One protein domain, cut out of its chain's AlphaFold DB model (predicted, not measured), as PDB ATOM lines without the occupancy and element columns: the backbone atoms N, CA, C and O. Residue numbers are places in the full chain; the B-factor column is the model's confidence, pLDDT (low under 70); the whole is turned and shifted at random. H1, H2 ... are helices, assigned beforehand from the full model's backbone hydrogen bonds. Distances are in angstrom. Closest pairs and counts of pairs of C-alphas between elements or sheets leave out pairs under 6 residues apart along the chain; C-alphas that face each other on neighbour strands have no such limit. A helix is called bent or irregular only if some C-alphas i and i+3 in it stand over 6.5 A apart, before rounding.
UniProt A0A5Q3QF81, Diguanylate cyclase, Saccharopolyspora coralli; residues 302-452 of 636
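AT A GLANCE: This is residues 302 to 452 of the 636 residues of the protein "Diguanylate cyclase" of Saccharopolyspora coralli (UniProt A0A5Q3QF81). A hairpin of H1 and H2 forms one side of a compact, all-helix body, and H3 folds back over it to complete a three-helix bundle. H4 packs on H3, away from that hairpin, and leads into a second group in which H4, H5, H7 and H8 are joined by shallow-tilted contacts, with the last part of H8 reaching the end of H1. The 151 printed residues include eight named helices, H1 to H8 in order along the chain, and no named strand. The whole is compact, with a radius of gyration of the C-alphas of 14.4 A; its spans are 44 by 29 by 29 A, only just rounded.

HOW THE PARTS SIT: H1, residues 303 to 315, is the hub, touching five other helices. H2, residues 319 to 336, touches it in a hairpin at a shallow tilt of 12 degrees, opposite ways; the closest C-alphas, of Ala 310 and Cys 322, are 4.3 A apart. H3, residues 344 to 359, forms a hairpin with H2 at a steep tilt of 40 degrees, the closest C-alphas being Leu 326 and Ala 353, 5.6 A apart. H1, H2 and H3 are an up and down bundle, each helix running against the one before it. H4, residues 378 to 394, touches H3 at a shallow tilt of 23 degrees, the same way, closest at the C-alphas of Ala 359 and Ala 394, 4.4 A. H5, residues 398 to 406, forms a hairpin with H4, closest at the C-alphas of Ala 389 and Ala 401, 4.5 A. H6, residues 412 to 415, is only just irregular, its C-alphas 412 and 415 being 6.6 A apart; it touches H1, closest at the C-alphas of Arg 308 and Leu 415, 5.5 A. H7, residues 419 to 430, touches H4, closest at the C-alphas of Ile 393 and Ala 427, 5.5 A. H8, residues 434 to 449, forms a hairpin with H7, and its residues 444 to 448 alone touch H1, closest at the C-alphas of His 315 and Ala 448, 5.8 A. H2 and H8 are apart. Every O i to N i+4 pair is within hydrogen-bond range in H1, H3, H4, H5 and H7, against 13 of 14 in H2 and 11 of 12 in H8; H6 is too short for such a pair, and its one O i to N i+3 pair is out of range.

IN THESE COORDINATES: H1 begins at C-alpha 303, (-43.660, 20.476, 105.041), and H8 ends at C-alpha 449, (-24.746, 28.483, 92.588). From first to last C-alpha H2 measures 25.4 A, H4 24.5 A, H3 22.6 A and H8 21.8 A.

THE WHOLE: The C-alphas farthest apart, of Gln 341 and Arg 435, are 44.0 A from each other. The printed part has no cut. The link from H3 to H4, residues 360 to 377, is long. Mean pLDDT of the printed part is 85.1; it is under 70 at residues 333 to 334, 337 to 345, 365 to 377 and 450 to 452.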
ATOM      1  N   LEU A 302     -45.740  22.831 108.067       78.62
ATOM      2  CA  LEU A 302     -44.865  23.471 107.068       78.62
ATOM      3  C   LEU A 302     -43.943  22.533 106.287       78.62
ATOM      4  O   LEU A 302     -42.723  22.765 106.222       78.62
ATOM      5  N   PRO A 303     -44.488  21.450 105.704       82.06
ATOM      6  CA  PRO A 303     -43.660  20.476 105.041       82.06
ATOM      7  C   PRO A 303     -42.905  20.967 103.819       82.06
ATOM      8  O   PRO A 303     -41.789  20.512 103.550       82.06
ATOM      9  N   GLU A 304     -43.461  21.954 103.140       85.38
ATOM     10  CA  GLU A 304     -42.845  22.651 102.027       85.38
ATOM     11  C   GLU A 304     -41.459  23.202 102.370       85.38
ATOM     12  O   GLU A 304     -40.539  23.119 101.554       85.38
ATOM     13  N   ILE A 305     -41.261  23.704 103.594       89.00
ATOM     14  CA  ILE A 305     -40.001  24.331 104.001       89.00
ATOM     15  C   ILE A 305     -38.880  23.296 104.074       89.00
ATOM     16  O   ILE A 305     -37.792  23.520 103.536       89.00
ATOM     17  N   ALA A 306     -39.136  22.160 104.724       90.62
ATOM     18  CA  ALA A 306     -38.122  21.124 104.874       90.62
ATOM     19  C   ALA A 306     -37.876  20.361 103.565       90.62
ATOM     20  O   ALA A 306     -36.729  20.018 103.279       90.62
ATOM     21  N   VAL A 307     -38.903  20.171 102.728       92.56
ATOM     22  CA  VAL A 307     -38.727  19.589 101.388       92.56
ATOM     23  C   VAL A 307     -37.860  20.491 100.509       92.56
ATOM     24  O   VAL A 307     -36.884  19.999  99.942       92.56
ATOM     25  N   ARG A 308     -38.144  21.803 100.441       91.62
ATOM     26  CA  ARG A 308     -37.320  22.773  99.688       91.62
ATOM     27  C   ARG A 308     -35.870  22.786 100.169       91.62
ATOM     28  O   ARG A 308     -34.955  22.737  99.354       91.62
ATOM     29  N   ALA A 309     -35.656  22.789 101.485       91.50
ATOM     30  CA  ALA A 309     -34.315  22.738 102.062       91.50
ATOM     31  C   ALA A 309     -33.562  21.446 101.694       91.50
ATOM     32  O   ALA A 309     -32.372  21.494 101.378       91.50
ATOM     33  N   ALA A 310     -34.248  20.299 101.709       94.62
ATOM     34  CA  ALA A 310     -33.653  19.014 101.362       94.62
ATOM     35  C   ALA A 310     -33.258  18.949  99.878       94.62
ATOM     36  O   ALA A 310     -32.126  18.578  99.571       94.62
ATOM     37  N   VAL A 311     -34.141  19.354  98.957       94.81
ATOM     38  CA  VAL A 311     -33.814  19.336  97.520       94.81
ATOM     39  C   VAL A 311     -32.730  20.348  97.159       94.81
ATOM     40  O   VAL A 311     -31.845  20.020  96.372       94.81
ATOM     41  N   ALA A 312     -32.707  21.516  97.809       90.56
ATOM     42  CA  ALA A 312     -31.647  22.504  97.622       90.56
ATOM     43  C   ALA A 312     -30.257  21.951  97.987       90.56
ATOM     44  O   ALA A 312     -29.265  22.294  97.342       90.56
ATOM     45  N   ALA A 313     -30.166  21.053  98.978       90.62
ATOM     46  CA  ALA A 313     -28.915  20.359  99.283       90.62
ATOM     47  C   ALA A 313     -28.464  19.452  98.122       90.62
ATOM     48  O   ALA A 313     -27.289  19.472  97.755       90.62
ATOM     49  N   ASP A 314     -29.388  18.721  97.482       94.25
ATOM     50  CA  ASP A 314     -29.088  17.902  96.294       94.25
ATOM     51  C   ASP A 314     -28.675  18.764  95.094       94.25
ATOM     52  O   ASP A 314     -27.756  18.395  94.366       94.25
ATOM     53  N   HIS A 315     -29.281  19.942  94.910       91.88
ATOM     54  CA  HIS A 315     -28.889  20.889  93.851       91.88
ATOM     55  C   HIS A 315     -27.448  21.386  94.002       91.88
ATOM     56  O   HIS A 315     -26.792  21.708  93.012       91.88
ATOM     57  N   LEU A 316     -26.942  21.430  95.236       87.94
ATOM     58  CA  LEU A 316     -25.555  21.774  95.562       87.94
ATOM     59  C   LEU A 316     -24.618  20.553  95.565       87.94
ATOM     60  O   LEU A 316     -23.437  20.689  95.889       87.94
ATOM     61  N   GLY A 317     -25.120  19.372  95.190       88.62
ATOM     62  CA  GLY A 317     -24.363  18.124  95.115       88.62
ATOM     63  C   GLY A 317     -24.328  17.307  96.412       88.62
ATOM     64  O   GLY A 317     -23.615  16.307  96.471       88.62
ATOM     65  N   ASP A 318     -25.087  17.687  97.444       92.06
ATOM     66  CA  ASP A 318     -25.209  16.937  98.700       92.06
ATOM     67  C   ASP A 318     -26.489  16.084  98.730       92.06
ATOM     68  O   ASP A 318     -27.433  16.306  99.498       92.06
ATOM     69  N   SER A 319     -26.514  15.050  97.883       92.12
ATOM     70  CA  SER A 319     -27.627  14.095  97.822       92.12
ATOM     71  C   SER A 319     -27.835  13.345  99.144       92.12
ATOM     72  O   SER A 319     -28.950  12.917  99.436       92.12
ATOM     73  N   ARG A 320     -26.791  13.192  99.973       93.94
ATOM     74  CA  ARG A 320     -26.893  12.502 101.267       93.94
ATOM     75  C   ARG A 320     -27.724  13.314 102.257       93.94
ATOM     76  O   ARG A 320     -28.603  12.744 102.906       93.94
ATOM     77  N   SER A 321     -27.476  14.619 102.355       92.81
ATOM     78  CA  SER A 321     -28.292  15.517 103.182       92.81
ATOM     79  C   SER A 321     -29.719  15.633 102.655       92.81
ATOM     80  O   SER A 321     -30.650  15.650 103.455       92.81
ATOM     81  N   CYS A 322     -29.915  15.612 101.331       95.88
ATOM     82  CA  CYS A 322     -31.250  15.539 100.733       95.88
ATOM     83  C   CYS A 322     -32.012  14.283 101.176       95.88
ATOM     84  O   CYS A 322     -33.113  14.388 101.712       95.88
ATOM     85  N   VAL A 323     -31.411  13.094 101.041       96.00
ATOM     86  CA  VAL A 323     -32.030  11.831 101.482       96.00
ATOM     87  C   VAL A 323     -32.374  11.866 102.970       96.00
ATOM     88  O   VAL A 323     -33.468  11.452 103.357       96.00
ATOM     89  N   HIS A 324     -31.461  12.356 103.812       94.12
ATOM     90  CA  HIS A 324     -31.719  12.479 105.245       94.12
ATOM     91  C   HIS A 324     -32.882  13.436 105.528       94.12
ATOM     92  O   HIS A 324     -33.815  13.050 106.227       94.12
ATOM     93  N   GLY A 325     -32.879  14.625 104.921       92.06
ATOM     94  CA  GLY A 325     -33.930  15.625 105.094       92.06
ATOM     95  C   GLY A 325     -35.302  15.141 104.622       92.06
ATOM     96  O   GLY A 325     -36.287  15.314 105.333       92.06
ATOM     97  N   LEU A 326     -35.380  14.466 103.469       93.81
ATOM     98  CA  LEU A 326     -36.633  13.892 102.964       93.81
ATOM     99  C   LEU A 326     -37.136  12.731 103.837       93.81
ATOM    100  O   LEU A 326     -38.342  12.569 104.005       93.81
ATOM    101  N   ARG A 327     -36.248  11.923 104.427       91.81
ATOM    102  CA  ARG A 327     -36.654  10.911 105.417       91.81
ATOM    103  C   ARG A 327     -37.162  11.549 106.701       91.81
ATOM    104  O   ARG A 327     -38.163  11.087 107.244       91.81
ATOM    105  N   ASP A 328     -36.498  12.599 107.165       88.69
ATOM    106  CA  ASP A 328     -36.872  13.318 108.378       88.69
ATOM    107  C   ASP A 328     -38.227  14.004 108.223       88.69
ATOM    108  O   ASP A 328     -39.042  13.923 109.135       88.69
ATOM    109  N   VAL A 329     -38.504  14.590 107.058       87.00
ATOM    110  CA  VAL A 329     -39.828  15.038 106.597       87.00
ATOM    111  C   VAL A 329     -40.883  13.952 106.858       87.00
ATOM    112  O   VAL A 329     -41.795  14.136 107.668       87.00
ATOM    113  N   LEU A 330     -40.710  12.774 106.254       85.50
ATOM    114  CA  LEU A 330     -41.679  11.678 106.344       85.50
ATOM    115  C   LEU A 330     -41.822  11.145 107.783       85.50
ATOM    116  O   LEU A 330     -42.926  10.860 108.248       85.50
ATOM    117  N   ALA A 331     -40.712  11.028 108.517       82.56
ATOM    118  CA  ALA A 331     -40.685  10.481 109.874       82.56
ATOM    119  C   ALA A 331     -41.206  11.461 110.938       82.56
ATOM    120  O   ALA A 331     -41.842  11.046 111.911       82.56
ATOM    121  N   THR A 332     -40.910  12.751 110.792       74.88
ATOM    122  CA  THR A 332     -41.297  13.797 111.745       74.88
ATOM    123  C   THR A 332     -42.788  14.054 111.660       74.88
ATOM    124  O   THR A 332     -43.449  14.114 112.699       74.88
ATOM    125  N   TRP A 333     -43.358  14.136 110.456       68.12
ATOM    126  CA  TRP A 333     -44.790  14.403 110.336       68.12
ATOM    127  C   TRP A 333     -45.654  13.210 110.680       68.12
ATOM    128  O   TRP A 333     -46.634  13.418 111.389       68.12
ATOM    129  N   ALA A 334     -45.228  11.980 110.375       65.06
ATOM    130  CA  ALA A 334     -45.894  10.782 110.890       65.06
ATOM    131  C   ALA A 334     -46.037  10.787 112.430       65.06
ATOM    132  O   ALA A 334     -46.968  10.191 112.967       65.06
ATOM    133  N   LYS A 335     -45.136  11.477 113.152       70.44
ATOM    134  CA  LYS A 335     -45.207  11.653 114.615       70.44
ATOM    135  C   LYS A 335     -46.015  12.876 115.054       70.44
ATOM    136  O   LYS A 335     -46.541  12.875 116.164       70.44
ATOM    137  N   ARG A 336     -46.062  13.938 114.242       71.50
ATOM    138  CA  ARG A 336     -46.721  15.209 114.589       71.50
ATOM    139  C   ARG A 336     -48.219  15.200 114.264       71.50
ATOM    140  O   ARG A 336     -48.977  15.809 115.012       71.50
ATOM    141  N   CYS A 337     -48.641  14.557 113.175       68.31
ATOM    142  CA  CYS A 337     -49.992  14.679 112.625       68.31
ATOM    143  C   CYS A 337     -50.323  13.480 111.716       68.31
ATOM    144  O   CYS A 337     -49.464  13.036 110.958       68.31
ATOM    145  N   ALA A 338     -51.550  12.952 111.755       66.50
ATOM    146  CA  ALA A 338     -51.948  11.904 110.809       66.50
ATOM    147  C   ALA A 338     -52.068  12.476 109.369       66.50
ATOM    148  O   ALA A 338     -52.363  13.662 109.216       66.50
ATOM    149  N   PRO A 339     -51.837  11.694 108.293       60.84
ATOM    150  CA  PRO A 339     -51.837  12.225 106.920       60.84
ATOM    151  C   PRO A 339     -53.174  12.824 106.451       60.84
ATOM    152  O   PRO A 339     -53.192  13.765 105.659       60.84
ATOM    153  N   ASP A 340     -54.298  12.305 106.942       64.06
ATOM    154  CA  ASP A 340     -55.652  12.836 106.724       64.06
ATOM    155  C   ASP A 340     -55.883  14.168 107.451       64.06
ATOM    156  O   ASP A 340     -56.726  14.976 107.061       64.06
ATOM    157  N   GLN A 341     -55.077  14.426 108.476       64.38
ATOM    158  CA  GLN A 341     -54.987  15.699 109.152       64.38
ATOM    159  C   GLN A 341     -53.979  16.645 108.481       64.38
ATOM    160  O   GLN A 341     -53.730  17.685 109.058       64.38
ATOM    161  N   LEU A 342     -53.397  16.377 107.313       64.31
ATOM    162  CA  LEU A 342     -52.624  17.390 106.571       64.31
ATOM    163  C   LEU A 342     -53.525  18.116 105.570       64.31
ATOM    164  O   LEU A 342     -54.446  17.514 105.007       64.31
ATOM    165  N   TRP A 343     -53.272  19.400 105.315       64.25
ATOM    166  CA  TRP A 343     -53.972  20.131 104.257       64.25
ATOM    167  C   TRP A 343     -53.551  19.627 102.863       64.25
ATOM    168  O   TRP A 343     -52.539  18.948 102.701       64.25
ATOM    169  N   THR A 344     -54.347  19.901 101.826       62.81
ATOM    170  CA  THR A 344     -54.137  19.332 100.482       62.81
ATOM    171  C   THR A 344     -52.755  19.642  99.882       62.81
ATOM    172  O   THR A 344     -52.137  18.694  99.390       62.81
ATOM    173  N   PRO A 345     -52.212  20.876  99.970       65.06
ATOM    174  CA  PRO A 345     -50.847  21.166  99.514       65.06
ATOM    175  C   PRO A 345     -49.777  20.408 100.316       65.06
ATOM    176  O   PRO A 345     -48.852  19.830  99.752       65.06
ATOM    177  N   GLU A 346     -49.940  20.313 101.635       73.94
ATOM    178  CA  GLU A 346     -49.003  19.620 102.528       73.94
ATOM    179  C   GLU A 346     -48.895  18.121 102.205       73.94
ATOM    180  O   GLU A 346     -47.802  17.547 102.197       73.94
ATOM    181  N   ARG A 347     -50.023  17.482 101.856       76.12
ATOM    182  CA  ARG A 347     -50.045  16.083 101.391       76.12
ATOM    183  C   ARG A 347     -49.276  15.889 100.081       76.12
ATOM    184  O   ARG A 347     -48.677  14.829  99.882       76.12
ATOM    185  N   LEU A 348     -49.271  16.888  99.197       79.62
ATOM    186  CA  LEU A 348     -48.512  16.841  97.944       79.62
ATOM    187  C   LEU A 348     -47.008  16.945  98.190       79.62
ATOM    188  O   LEU A 348     -46.263  16.167  97.605       79.62
ATOM    189  N   TYR A 349     -46.564  17.797  99.116       85.94
ATOM    190  CA  TYR A 349     -45.158  17.832  99.539       85.94
ATOM    191  C   TYR A 349     -44.699  16.499 100.146       85.94
ATOM    192  O   TYR A 349     -43.596  16.031  99.861       85.94
ATOM    193  N   HIS A 350     -45.563  15.835 100.918       84.12
ATOM    194  CA  HIS A 350     -45.288  14.503 101.461       84.12
ATOM    195  C   HIS A 350     -45.188  13.430 100.360       84.12
ATOM    196  O   HIS A 350     -44.269  12.604 100.355       84.12
ATOM    197  N   SER A 351     -46.113  13.468  99.396       85.69
ATOM    198  CA  SER A 351     -46.127  12.568  98.233       85.69
ATOM    199  C   SER A 351     -44.877  12.765  97.376       85.69
ATOM    200  O   SER A 351     -44.209  11.796  97.008       85.69
ATOM    201  N   TYR A 352     -44.513  14.023  97.134       91.81
ATOM    202  CA  TYR A 352     -43.302  14.397  96.427       91.81
ATOM    203  C   TYR A 352     -42.049  13.895  97.149       91.81
ATOM    204  O   TYR A 352     -41.205  13.271  96.515       91.81
ATOM    205  N   ALA A 353     -41.930  14.086  98.468       92.50
ATOM    206  CA  ALA A 353     -40.771  13.625  99.234       92.50
ATOM    207  C   ALA A 353     -40.555  12.106  99.115       92.50
ATOM    208  O   ALA A 353     -39.431  11.648  98.895       92.50
ATOM    209  N   SER A 354     -41.641  11.328  99.189       91.25
ATOM    210  CA  SER A 354     -41.612   9.874  98.989       91.25
ATOM    211  C   SER A 354     -41.177   9.500  97.565       91.25
ATOM    212  O   SER A 354     -40.234   8.725  97.382       91.25
ATOM    213  N   ALA A 355     -41.794  10.105  96.545       92.94
ATOM    214  CA  ALA A 355     -41.451   9.860  95.145       92.94
ATOM    215  C   ALA A 355     -40.003  10.265  94.821       92.94
ATOM    216  O   ALA A 355     -39.288   9.550  94.114       92.94
ATOM    217  N   ARG A 356     -39.537  11.391  95.369       95.94
ATOM    218  CA  ARG A 356     -38.192  11.924  95.153       95.94
ATOM    219  C   ARG A 356     -37.112  11.030  95.759       95.94
ATOM    220  O   ARG A 356     -36.084  10.824  95.115       95.94
ATOM    221  N   LEU A 357     -37.360  10.447  96.936       95.75
ATOM    222  CA  LEU A 357     -36.506   9.409  97.530       95.75
ATOM    223  C   LEU A 357     -36.416   8.169  96.628       95.75
ATOM    224  O   LEU A 357     -35.316   7.685  96.364       95.75
ATOM    225  N   ARG A 358     -37.543   7.693  96.081       94.62
ATOM    226  CA  ARG A 358     -37.545   6.565  95.130       94.62
ATOM    227  C   ARG A 358     -36.782   6.884  93.847       94.62
ATOM    228  O   ARG A 358     -36.069   6.025  93.332       94.62
ATOM    229  N   ALA A 359     -36.883   8.116  93.344       95.25
ATOM    230  CA  ALA A 359     -36.110   8.574  92.189       95.25
ATOM    231  C   ALA A 359     -34.593   8.603  92.464       95.25
ATOM    232  O   ALA A 359     -33.809   8.384  91.542       95.25
ATOM    233  N   LEU A 360     -34.180   8.811  93.721       95.75
ATOM    234  CA  LEU A 360     -32.789   8.676  94.180       95.75
ATOM    235  C   LEU A 360     -32.362   7.214  94.412       95.75
ATOM    236  O   LEU A 360     -31.198   6.961  94.711       95.75
ATOM    237  N   GLY A 361     -33.273   6.250  94.250       93.38
ATOM    238  CA  GLY A 361     -33.013   4.823  94.458       93.38
ATOM    239  C   GLY A 361     -33.221   4.340  95.895       93.38
ATOM    240  O   GLY A 361     -32.878   3.201  96.203       93.38
ATOM    241  N   GLU A 362     -33.789   5.167  96.774       94.62
ATOM    242  CA  GLU A 362     -34.078   4.789  98.156       94.62
ATOM    243  C   GLU A 362     -35.382   3.985  98.262       94.62
ATOM    244  O   GLU A 362     -36.377   4.257  97.586       94.62
ATOM    245  N   THR A 363     -35.407   3.004  99.165       86.19
ATOM    246  CA  THR A 363     -36.623   2.248  99.493       86.19
ATOM    247  C   THR A 363     -37.470   3.020 100.502       86.19
ATOM    248  O   THR A 363     -36.981   3.361 101.583       86.19
ATOM    249  N   VAL A 364     -38.741   3.265 100.172       83.50
ATOM    250  CA  VAL A 364     -39.691   3.999 101.025       83.50
ATOM    251  C   VAL A 364     -40.984   3.204 101.184       83.50
ATOM    252  O   VAL A 364     -41.702   2.985 100.206       83.50
ATOM    253  N   ASP A 365     -41.284   2.828 102.427       69.00
ATOM    254  CA  ASP A 365     -42.480   2.081 102.839       69.00
ATOM    255  C   ASP A 365     -43.636   3.033 103.200       69.00
ATOM    256  O   ASP A 365     -44.117   3.082 104.329       69.00
ATOM    257  N   LEU A 366     -44.005   3.900 102.253       65.31
ATOM    258  CA  LEU A 366     -45.143   4.814 102.382       65.31
ATOM    259  C   LEU A 366     -45.920   4.852 101.069       65.31
ATOM    260  O   LEU A 366     -45.454   5.419 100.075       65.31
ATOM    261  N   ASP A 367     -47.107   4.252 101.078       57.09
ATOM    262  CA  ASP A 367     -48.006   4.187  99.928       57.09
ATOM    263  C   ASP A 367     -49.064   5.291 100.036       57.09
ATOM    264  O   ASP A 367     -50.182   5.092 100.506       57.09
ATOM    265  N   THR A 368     -48.672   6.519  99.699       57.16
ATOM    266  CA  THR A 368     -49.620   7.626  99.532       57.16
ATOM    267  C   THR A 368     -49.636   7.980  98.052       57.16
ATOM    268  O   THR A 368     -48.706   8.644  97.586       57.16
ATOM    269  N   PRO A 369     -50.617   7.490  97.272       55.22
ATOM    270  CA  PRO A 369     -50.731   7.884  95.879       55.22
ATOM    271  C   PRO A 369     -50.936   9.403  95.802       55.22
ATOM    272  O   PRO A 369     -51.624   9.965  96.662       55.22
ATOM    273  N   PRO A 370     -50.348  10.082  94.800       58.06
ATOM    274  CA  PRO A 370     -50.548  11.512  94.643       58.06
ATOM    275  C   PRO A 370     -52.053  11.773  94.486       58.06
ATOM    276  O   PRO A 370     -52.686  11.113  93.655       58.06
ATOM    277  N   PRO A 371     -52.650  12.687  95.269       58.50
ATOM    278  CA  PRO A 371     -54.055  13.024  95.095       58.50
ATOM    279  C   PRO A 371     -54.287  13.524  93.662       58.50
ATOM    280  O   PRO A 371     -53.417  14.168  93.067       58.50
ATOM    281  N   THR A 372     -55.452  13.209  93.093       59.81
ATOM    282  CA  THR A 372     -55.877  13.773  91.807       59.81
ATOM    283  C   THR A 372     -56.009  15.291  91.949       59.81
ATOM    284  O   THR A 372     -56.667  15.735  92.895       59.81
ATOM    285  N   PRO A 373     -55.385  16.096  91.067       57.06
ATOM    286  CA  PRO A 373     -55.532  17.544  91.119       57.06
ATOM    287  C   PRO A 373     -56.985  17.912  90.808       57.06
ATOM    288  O   PRO A 373     -57.456  17.661  89.705       57.06
ATOM    289  N   ASP A 374     -57.680  18.496  91.778       53.84
ATOM    290  CA  ASP A 374     -59.020  19.084  91.616       53.84
ATOM    291  C   ASP A 374     -58.956  20.622  91.759       53.84
ATOM    292  O   ASP A 374     -59.931  21.273  92.125       53.84
ATOM    293  N   SER A 375     -57.779  21.228  91.543       54.50
ATOM    294  CA  SER A 375     -57.496  22.599  91.986       54.50
ATOM    295  C   SER A 375     -57.107  23.551  90.857       54.50
ATOM    296  O   SER A 375     -56.437  23.163  89.910       54.50
ATOM    297  N   THR A 376     -57.450  24.823  91.033       55.59
ATOM    298  CA  THR A 376     -57.031  25.983  90.230       55.59
ATOM    299  C   THR A 376     -55.667  26.570  90.646       55.59
ATOM    300  O   THR A 376     -55.341  27.684  90.240       55.59
ATOM    301  N   SER A 377     -54.876  25.876  91.480       66.44
ATOM    302  CA  SER A 377     -53.598  26.376  92.019       66.44
ATOM    303  C   SER A 377     -52.385  25.849  91.247       66.44
ATOM    304  O   SER A 377     -52.171  24.639  91.172       66.44
ATOM    305  N   TRP A 378     -51.535  26.764  90.768       72.00
ATOM    306  CA  TRP A 378     -50.294  26.445  90.051       72.00
ATOM    307  C   TRP A 378     -49.316  25.599  90.885       72.00
ATOM    308  O   TRP A 378     -48.666  24.710  90.348       72.00
ATOM    309  N   GLU A 379     -49.240  25.815  92.204       75.56
ATOM    310  CA  GLU A 379     -48.325  25.069  93.086       75.56
ATOM    311  C   GLU A 379     -48.724  23.588  93.181       75.56
ATOM    312  O   GLU A 379     -47.877  22.694  93.212       75.56
ATOM    313  N   ILE A 380     -50.032  23.316  93.194       77.56
ATOM    314  CA  ILE A 380     -50.571  21.954  93.225       77.56
ATOM    315  C   ILE A 380     -50.262  21.230  91.911       77.56
ATOM    316  O   ILE A 380     -49.835  20.070  91.940       77.56
ATOM    317  N   ASP A 381     -50.436  21.914  90.779       80.44
ATOM    318  CA  ASP A 381     -50.142  21.369  89.455       80.44
ATOM    319  C   ASP A 381     -48.646  21.064  89.300       80.44
ATOM    320  O   ASP A 381     -48.284  19.943  88.924       80.44
ATOM    321  N   ASP A 382     -47.774  22.000  89.686       86.81
ATOM    322  CA  ASP A 382     -46.319  21.825  89.668       86.81
ATOM    323  C   ASP A 382     -45.893  20.601  90.492       86.81
ATOM    324  O   ASP A 382     -45.202  19.705  89.991       86.81
ATOM    325  N   LEU A 383     -46.342  20.509  91.748       87.75
ATOM    326  CA  LEU A 383     -46.008  19.386  92.629       87.75
ATOM    327  C   LEU A 383     -46.521  18.054  92.082       87.75
ATOM    328  O   LEU A 383     -45.825  17.038  92.178       87.75
ATOM    329  N   HIS A 384     -47.714  18.031  91.485       87.81
ATOM    330  CA  HIS A 384     -48.254  16.824  90.871       87.81
ATOM    331  C   HIS A 384     -47.431  16.391  89.645       87.81
ATOM    332  O   HIS A 384     -47.130  15.202  89.469       87.81
ATOM    333  N   VAL A 385     -47.021  17.337  88.796       91.50
ATOM    334  CA  VAL A 385     -46.152  17.069  87.641       91.50
ATOM    335  C   VAL A 385     -44.820  16.475  88.098       91.50
ATOM    336  O   VAL A 385     -44.435  15.408  87.601       91.50
ATOM    337  N   LEU A 386     -44.169  17.111  89.075       94.50
ATOM    338  CA  LEU A 386     -42.874  16.712  89.631       94.50
ATOM    339  C   LEU A 386     -42.931  15.350  90.339       94.50
ATOM    340  O   LEU A 386     -42.057  14.504  90.130       94.50
ATOM    341  N   THR A 387     -43.985  15.095  91.119       93.44
ATOM    342  CA  THR A 387     -44.187  13.818  91.828       93.44
ATOM    343  C   THR A 387     -44.289  12.653  90.846       93.44
ATOM    344  O   THR A 387     -43.586  11.651  90.979       93.44
ATOM    345  N   VAL A 388     -45.112  12.791  89.803       92.75
ATOM    346  CA  VAL A 388     -45.277  11.741  88.784       92.75
ATOM    347  C   VAL A 388     -43.994  11.545  87.965       92.75
ATOM    348  O   VAL A 388     -43.663  10.413  87.612       92.75
ATOM    349  N   ALA A 389     -43.236  12.611  87.685       95.75
ATOM    350  CA  ALA A 389     -41.937  12.487  87.024       95.75
ATOM    351  C   ALA A 389     -40.945  11.663  87.867       95.75
ATOM    352  O   ALA A 389     -40.296  10.764  87.330       95.75
ATOM    353  N   CYS A 390     -40.877  11.900  89.181       96.31
ATOM    354  CA  CYS A 390     -40.053  11.110  90.099       96.31
ATOM    355  C   CYS A 390     -40.450   9.625  90.109       96.31
ATOM    356  O   CYS A 390     -39.593   8.746  90.032       96.31
ATOM    357  N   GLU A 391     -41.751   9.340  90.127       93.88
ATOM    358  CA  GLU A 391     -42.286   7.977  90.066       93.88
ATOM    359  C   GLU A 391     -41.931   7.262  88.744       93.88
ATOM    360  O   GLU A 391     -41.546   6.089  88.748       93.88
ATOM    361  N   HIS A 392     -41.987   7.961  87.606       95.94
ATOM    362  CA  HIS A 392     -41.504   7.426  86.326       95.94
ATOM    363  C   HIS A 392     -39.996   7.127  86.358       95.94
ATOM    364  O   HIS A 392     -39.582   6.062  85.896       95.94
ATOM    365  N   ILE A 393     -39.175   8.017  86.931       97.00
ATOM    366  CA  ILE A 393     -37.726   7.798  87.090       97.00
ATOM    367  C   ILE A 393     -37.467   6.549  87.939       97.00
ATOM    368  O   ILE A 393     -36.703   5.675  87.525       97.00
ATOM    369  N   ALA A 394     -38.145   6.410  89.081       94.88
ATOM    370  CA  ALA A 394     -37.998   5.258  89.968       94.88
ATOM    371  C   ALA A 394     -38.279   3.925  89.245       94.88
ATOM    372  O   ALA A 394     -37.503   2.969  89.356       94.88
ATOM    373  N   ARG A 395     -39.338   3.886  88.423       95.06
ATOM    374  CA  ARG A 395     -39.728   2.717  87.610       95.06
ATOM    375  C   ARG A 395     -38.860   2.496  86.363       95.06
ATOM    376  O   ARG A 395     -39.072   1.517  85.654       95.06
ATOM    377  N   GLY A 396     -37.902   3.378  86.071       95.06
ATOM    378  CA  GLY A 396     -37.073   3.313  84.862       95.06
ATOM    379  C   GLY A 396     -37.784   3.768  83.580       95.06
ATOM    380  O   GLY A 396     -37.276   3.547  82.488       95.06
ATOM    381  N   GLN A 397     -38.940   4.424  83.689       96.94
ATOM    382  CA  GLN A 397     -39.716   4.978  82.574       96.94
ATOM    383  C   GLN A 397     -39.194   6.377  82.195       96.94
ATOM    384  O   GLN A 397     -39.922   7.370  82.216       96.94
ATOM    385  N   THR A 398     -37.904   6.469  81.881       96.19
ATOM    386  CA  THR A 398     -37.165   7.737  81.759       96.19
ATOM    387  C   THR A 398     -37.707   8.650  80.660       96.19
ATOM    388  O   THR A 398     -37.874   9.844  80.894       96.19
ATOM    389  N   ASP A 399     -38.105   8.104  79.510       96.56
ATOM    390  CA  ASP A 399     -38.712   8.890  78.424       96.56
ATOM    391  C   ASP A 399     -40.059   9.511  78.819       96.56
ATOM    392  O   ASP A 399     -40.405  10.609  78.380       96.56
ATOM    393  N   ALA A 400     -40.842   8.813  79.649       95.50
ATOM    394  CA  ALA A 400     -42.110   9.331  80.157       95.50
ATOM    395  C   ALA A 400     -41.884  10.441  81.193       95.50
ATOM    396  O   ALA A 400     -42.659  11.396  81.234       95.50
ATOM    397  N   ALA A 401     -40.821  10.342  81.998       96.38
ATOM    398  CA  ALA A 401     -40.408  11.410  82.904       96.38
ATOM    399  C   ALA A 401     -39.987  12.668  82.129       96.38
ATOM    400  O   ALA A 401     -40.529  13.742  82.381       96.38
ATOM    401  N   LEU A 402     -39.097  12.529  81.139       96.75
ATOM    402  CA  LEU A 402     -38.599  13.650  80.332       96.75
ATOM    403  C   LEU A 402     -39.728  14.362  79.577       96.75
ATOM    404  O   LEU A 402     -39.892  15.569  79.725       96.75
ATOM    405  N   ARG A 403     -40.590  13.618  78.863       96.38
ATOM    406  CA  ARG A 403     -41.753  14.208  78.170       96.38
ATOM    407  C   ARG A 403     -42.672  14.984  79.107       96.38
ATOM    408  O   ARG A 403     -43.256  15.982  78.700       96.38
ATOM    409  N   ARG A 404     -42.835  14.509  80.342       94.12
ATOM    410  CA  ARG A 404     -43.683  15.173  81.332       94.12
ATOM    411  C   ARG A 404     -43.059  16.481  81.812       94.12
ATOM    412  O   ARG A 404     -43.769  17.480  81.840       94.12
ATOM    413  N   LEU A 405     -41.762  16.475  82.122       94.44
ATOM    414  CA  LEU A 405     -41.014  17.671  82.529       94.44
ATOM    415  C   LEU A 405     -40.919  18.716  81.407       94.44
ATOM    416  O   LEU A 405     -40.932  19.906  81.686       94.44
ATOM    417  N   ASP A 406     -40.843  18.291  80.145       93.06
ATOM    418  CA  ASP A 406     -40.756  19.204  78.996       93.06
ATOM    419  C   ASP A 406     -42.126  19.723  78.528       93.06
ATOM    420  O   ASP A 406     -42.205  20.717  77.806       93.06
ATOM    421  N   GLY A 407     -43.207  19.040  78.913       90.62
ATOM    422  CA  GLY A 407     -44.577  19.373  78.521       90.62
ATOM    423  C   GLY A 407     -45.290  20.380  79.426       90.62
ATOM    424  O   GLY A 407     -46.398  20.782  79.083       90.62
ATOM    425  N   HIS A 408     -44.692  20.767  80.556       89.62
ATOM    426  CA  HIS A 408     -45.300  21.661  81.547       89.62
ATOM    427  C   HIS A 408     -44.360  22.822  81.872       89.62
ATOM    428  O   HIS A 408     -43.144  22.641  81.932       89.62
ATOM    429  N   ASP A 409     -44.932  24.004  82.081       86.81
ATOM    430  CA  ASP A 409     -44.199  25.181  82.547       86.81
ATOM    431  C   ASP A 409     -44.257  25.207  84.075       86.81
ATOM    432  O   ASP A 409     -45.281  25.566  84.647       86.81
ATOM    433  N   ILE A 410     -43.192  24.721  84.713       87.94
ATOM    434  CA  ILE A 410     -43.095  24.587  86.170       87.94
ATOM    435  C   ILE A 410     -42.419  25.835  86.721       87.94
ATOM    436  O   ILE A 410     -41.364  26.239  86.226       87.94
ATOM    437  N   THR A 411     -42.997  26.425  87.761       83.12
ATOM    438  CA  THR A 411     -42.462  27.652  88.350       83.12
ATOM    439  C   THR A 411     -41.192  27.388  89.167       83.12
ATOM    440  O   THR A 411     -41.087  26.417  89.921       83.12
ATOM    441  N   ASP A 412     -40.224  28.306  89.078       80.12
ATOM    442  CA  ASP A 412     -38.963  28.221  89.830       80.12
ATOM    443  C   ASP A 412     -39.183  28.276  91.355       80.12
ATOM    444  O   ASP A 412     -38.350  27.805  92.128       80.12
ATOM    445  N   HIS A 413     -40.309  28.831  91.810       73.12
ATOM    446  CA  HIS A 413     -40.613  29.032  93.226       73.12
ATOM    447  C   HIS A 413     -41.171  27.786  93.933       73.12
ATOM    448  O   HIS A 413     -41.126  27.737  95.164       73.12
ATOM    449  N   THR A 414     -41.640  26.767  93.200       83.88
ATOM    450  CA  THR A 414     -42.198  25.546  93.811       83.88
ATOM    451  C   THR A 414     -41.133  24.770  94.589       83.88
ATOM    452  O   THR A 414     -41.287  24.526  95.788       83.88
ATOM    453  N   LEU A 415     -40.021  24.412  93.936       88.69
ATOM    454  CA  LEU A 415     -38.912  23.656  94.542       88.69
ATOM    455  C   LEU A 415     -37.516  24.171  94.141       88.69
ATOM    456  O   LEU A 415     -36.519  23.505  94.410       88.69
ATOM    457  N   GLY A 416     -37.432  25.360  93.539       85.81
ATOM    458  CA  GLY A 416     -36.191  25.957  93.044       85.81
ATOM    459  C   GLY A 416     -35.968  25.700  91.551       85.81
ATOM    460  O   GLY A 416     -36.246  24.611  91.043       85.81
ATOM    461  N   ALA A 417     -35.376  26.677  90.856       87.88
ATOM    462  CA  ALA A 417     -35.087  26.617  89.416       87.88
ATOM    463  C   ALA A 417     -34.229  25.403  88.996       87.88
ATOM    464  O   ALA A 417     -34.252  24.964  87.846       87.88
ATOM    465  N   ALA A 418     -33.449  24.848  89.928       92.31
ATOM    466  CA  ALA A 418     -32.572  23.708  89.685       92.31
ATOM    467  C   ALA A 418     -33.279  22.340  89.780       92.31
ATOM    468  O   ALA A 418     -32.709  21.351  89.315       92.31
ATOM    469  N   GLU A 419     -34.509  22.255  90.306       95.31
ATOM    470  CA  GLU A 419     -35.172  20.959  90.526       95.31
ATOM    471  C   GLU A 419     -35.530  20.250  89.218       95.31
ATOM    472  O   GLU A 419     -35.211  19.075  89.045       95.31
ATOM    473  N   VAL A 420     -36.130  20.949  88.251       96.38
ATOM    474  CA  VAL A 420     -36.496  20.333  86.964       96.38
ATOM    475  C   VAL A 420     -35.258  19.810  86.215       96.38
ATOM    476  O   VAL A 420     -35.254  18.637  85.825       96.38
ATOM    477  N   PRO A 421     -34.172  20.594  86.041       96.12
ATOM    478  CA  PRO A 421     -32.911  20.071  85.514       96.12
ATOM    479  C   PRO A 421     -32.364  18.897  86.334       96.12
ATOM    480  O   PRO A 421     -31.907  17.909  85.759       96.12
ATOM    481  N   ARG A 422     -32.465  18.937  87.664       97.06
ATOM    482  CA  ARG A 422     -31.982  17.846  88.513       97.06
ATOM    483  C   ARG A 422     -32.733  16.539  88.246       97.06
ATOM    484  O   ARG A 422     -32.093  15.498  88.087       97.06
ATOM    485  N   LEU A 423     -34.056  16.583  88.104       97.94
ATOM    486  CA  LEU A 423     -34.856  15.410  87.733       97.94
ATOM    487  C   LEU A 423     -34.520  14.889  86.330       97.94
ATOM    488  O   LEU A 423     -34.448  13.674  86.134       97.94
ATOM    489  N   ARG A 424     -34.245  15.775  85.363       97.81
ATOM    490  CA  ARG A 424     -33.756  15.365  84.033       97.81
ATOM    491  C   ARG A 424     -32.414  14.633  84.130       97.81
ATOM    492  O   ARG A 424     -32.242  13.594  83.493       97.81
ATOM    493  N   ALA A 425     -31.481  15.127  84.948       96.94
ATOM    494  CA  ALA A 425     -30.195  14.466  85.171       96.94
ATOM    495  C   ALA A 425     -30.374  13.051  85.750       96.94
ATOM    496  O   ALA A 425     -29.766  12.104  85.248       96.94
ATOM    497  N   LEU A 426     -31.270  12.883  86.731       97.19
ATOM    498  CA  LEU A 426     -31.604  11.572  87.299       97.19
ATOM    499  C   LEU A 426     -32.254  10.639  86.272       97.19
ATOM    500  O   LEU A 426     -31.910   9.457  86.218       97.19
ATOM    501  N   ALA A 427     -33.141  11.153  85.416       97.81
ATOM    502  CA  ALA A 427     -33.733  10.377  84.329       97.81
ATOM    503  C   ALA A 427     -32.663   9.874  83.341       97.81
ATOM    504  O   ALA A 427     -32.646   8.690  83.004       97.81
ATOM    505  N   HIS A 428     -31.726  10.731  82.925       97.19
ATOM    506  CA  HIS A 428     -30.616  10.330  82.052       97.19
ATOM    507  C   HIS A 428     -29.679   9.319  82.722       97.19
ATOM    508  O   HIS A 428     -29.310   8.321  82.102       97.19
ATOM    509  N   GLN A 429     -29.349   9.517  84.002       95.25
ATOM    510  CA  GLN A 429     -28.544   8.569  84.775       95.25
ATOM    511  C   GLN A 429     -29.228   7.200  84.863       95.25
ATOM    512  O   GLN A 429     -28.581   6.168  84.678       95.25
ATOM    513  N   ARG A 430     -30.544   7.180  85.096       96.12
ATOM    514  CA  ARG A 430     -31.340   5.951  85.171       96.12
ATOM    515  C   ARG A 430     -31.433   5.221  83.830       96.12
ATOM    516  O   ARG A 430     -31.512   3.993  83.832       96.12
ATOM    517  N   ALA A 431     -31.392   5.961  82.721       95.44
ATOM    518  CA  ALA A 431     -31.331   5.434  81.357       95.44
ATOM    519  C   ALA A 431     -29.923   4.951  80.947       95.44
ATOM    520  O   ALA A 431     -29.774   4.342  79.892       95.44
ATOM    521  N   GLY A 432     -28.890   5.229  81.752       95.25
ATOM    522  CA  GLY A 432     -27.492   4.934  81.425       95.25
ATOM    523  C   GLY A 432     -26.821   5.960  80.500       95.25
ATOM    524  O   GLY A 432     -25.680   5.751  80.088       95.25
ATOM    525  N   ASP A 433     -27.478   7.083  80.191       95.62
ATOM    526  CA  ASP A 433     -26.902   8.174  79.396       95.62
ATOM    527  C   ASP A 433     -26.162   9.180  80.290       95.62
ATOM    528  O   ASP A 433     -26.608  10.299  80.564       95.62
ATOM    529  N   TYR A 434     -24.983   8.776  80.760       94.81
ATOM    530  CA  TYR A 434     -24.163   9.597  81.653       94.81
ATOM    531  C   TYR A 434     -23.656  10.894  81.004       94.81
ATOM    532  O   TYR A 434     -23.331  11.852  81.707       94.81
ATOM    533  N   ARG A 435     -23.591  10.959  79.666       95.12
ATOM    534  CA  ARG A 435     -23.138  12.158  78.949       95.12
ATOM    535  C   ARG A 435     -24.219  13.235  78.950       95.12
ATOM    536  O   ARG A 435     -23.903  14.402  79.211       95.12
ATOM    537  N   ALA A 436     -25.468  12.856  78.682       93.19
ATOM    538  CA  ALA A 436     -26.600  13.762  78.832       93.19
ATOM    539  C   ALA A 436     -26.766  14.178  80.300       93.19
ATOM    540  O   ALA A 436     -26.852  15.375  80.575       93.19
ATOM    541  N   ALA A 437     -26.672  13.228  81.240       94.06
ATOM    542  CA  ALA A 437     -26.742  13.515  82.673       94.06
ATOM    543  C   ALA A 437     -25.709  14.573  83.101       94.06
ATOM    544  O   ALA A 437     -26.083  15.595  83.667       94.06
ATOM    545  N   LEU A 438     -24.429  14.407  82.742       92.88
ATOM    546  CA  LEU A 438     -23.369  15.369  83.076       92.88
ATOM    547  C   LEU A 438     -23.599  16.760  82.461       92.88
ATOM    548  O   LEU A 438     -23.206  17.774  83.041       92.88
ATOM    549  N   THR A 439     -24.199  16.820  81.271       93.56
ATOM    550  CA  THR A 439     -24.511  18.097  80.613       93.56
ATOM    551  C   THR A 439     -25.561  18.865  81.409       93.56
ATOM    552  O   THR A 439     -25.378  20.058  81.658       93.56
ATOM    553  N   VAL A 440     -26.606  18.172  81.858       93.69
ATOM    554  CA  VAL A 440     -27.675  18.754  82.674       93.69
ATOM    555  C   VAL A 440     -27.191  19.074  84.095       93.69
ATOM    556  O   VAL A 440     -27.515  20.131  84.621       93.69
ATOM    557  N   GLU A 441     -26.330  18.250  84.699       93.25
ATOM    558  CA  GLU A 441     -25.736  18.522  86.024       93.25
ATOM    559  C   GLU A 441     -24.968  19.851  86.071       93.25
ATOM    560  O   GLU A 441     -25.016  20.587  87.054       93.25
ATOM    561  N   ARG A 442     -24.284  20.222  84.982       90.31
ATOM    562  CA  ARG A 442     -23.619  21.534  84.896       90.31
ATOM    563  C   ARG A 442     -24.615  22.691  84.937       90.31
ATOM    564  O   ARG A 442     -24.292  23.756  85.459       90.31
ATOM    565  N   GLU A 443     -25.804  22.496  84.376       91.31
ATOM    566  CA  GLU A 443     -26.898  23.459  84.463       91.31
ATOM    567  C   GLU A 443     -27.489  23.518  85.874       91.31
ATOM    568  O   GLU A 443     -27.675  24.627  86.373       91.31
ATOM    569  N   VAL A 444     -27.684  22.374  86.542       91.38
ATOM    570  CA  VAL A 444     -28.107  22.304  87.956       91.38
ATOM    571  C   VAL A 444     -27.170  23.138  88.822       91.38
ATOM    572  O   VAL A 444     -27.620  24.065  89.489       91.38
ATOM    573  N   VAL A 445     -25.859  22.884  88.742       86.19
ATOM    574  CA  VAL A 445     -24.862  23.625  89.528       86.19
ATOM    575  C   VAL A 445     -24.907  25.113  89.199       86.19
ATOM    576  O   VAL A 445     -24.869  25.935  90.110       86.19
ATOM    577  N   ARG A 446     -25.016  25.501  87.923       86.06
ATOM    578  CA  ARG A 446     -25.098  26.917  87.528       86.06
ATOM    579  C   ARG A 446     -26.325  27.611  88.126       86.06
ATOM    580  O   ARG A 446     -26.198  28.743  88.581       86.06
ATOM    581  N   LEU A 447     -27.483  26.954  88.126       85.94
ATOM    582  CA  LEU A 447     -28.721  27.495  88.695       85.94
ATOM    583  C   LEU A 447     -28.655  27.545  90.228       85.94
ATOM    584  O   LEU A 447     -28.974  28.570  90.816       85.94
ATOM    585  N   ALA A 448     -28.141  26.492  90.866       81.88
ATOM    586  CA  ALA A 448     -28.004  26.404  92.319       81.88
ATOM    587  C   ALA A 448     -26.947  27.366  92.893       81.88
ATOM    588  O   ALA A 448     -27.098  27.888  93.993       81.88
ATOM    589  N   THR A 449     -25.856  27.608  92.155       74.44
ATOM    590  CA  THR A 449     -24.746  28.483  92.588       74.44
ATOM    591  C   THR A 449     -24.872  29.924  92.110       74.44
ATOM    592  O   THR A 449     -24.214  30.798  92.675       74.44
ATOM    593  N   GLY A 450     -25.739  30.201  91.128       65.69
ATOM    594  CA  GLY A 450     -26.134  31.565  90.762       65.69
ATOM    595  C   GLY A 450     -26.741  32.342  91.939       65.69
ATOM    596  O   GLY A 450     -26.711  33.570  91.949       65.69
ATOM    597  N   GLU A 451     -27.188  31.622  92.971       57.41
ATOM    598  CA  GLU A 451     -27.781  32.123  94.204       57.41
ATOM    599  C   GLU A 451     -26.978  31.688  95.451       57.41
ATOM    600  O   GLU A 451     -27.406  30.831  96.212       57.41
ATOM    601  N   LEU A 452     -25.781  32.243  95.679       57.06
ATOM    602  CA  LEU A 452     -24.847  31.805  96.741       57.06
ATOM    603  C   LEU A 452     -25.465  31.735  98.169       57.06
ATOM    604  O   LEU A 452     -25.583  32.770  98.838       57.06
TER     605      LEU A 452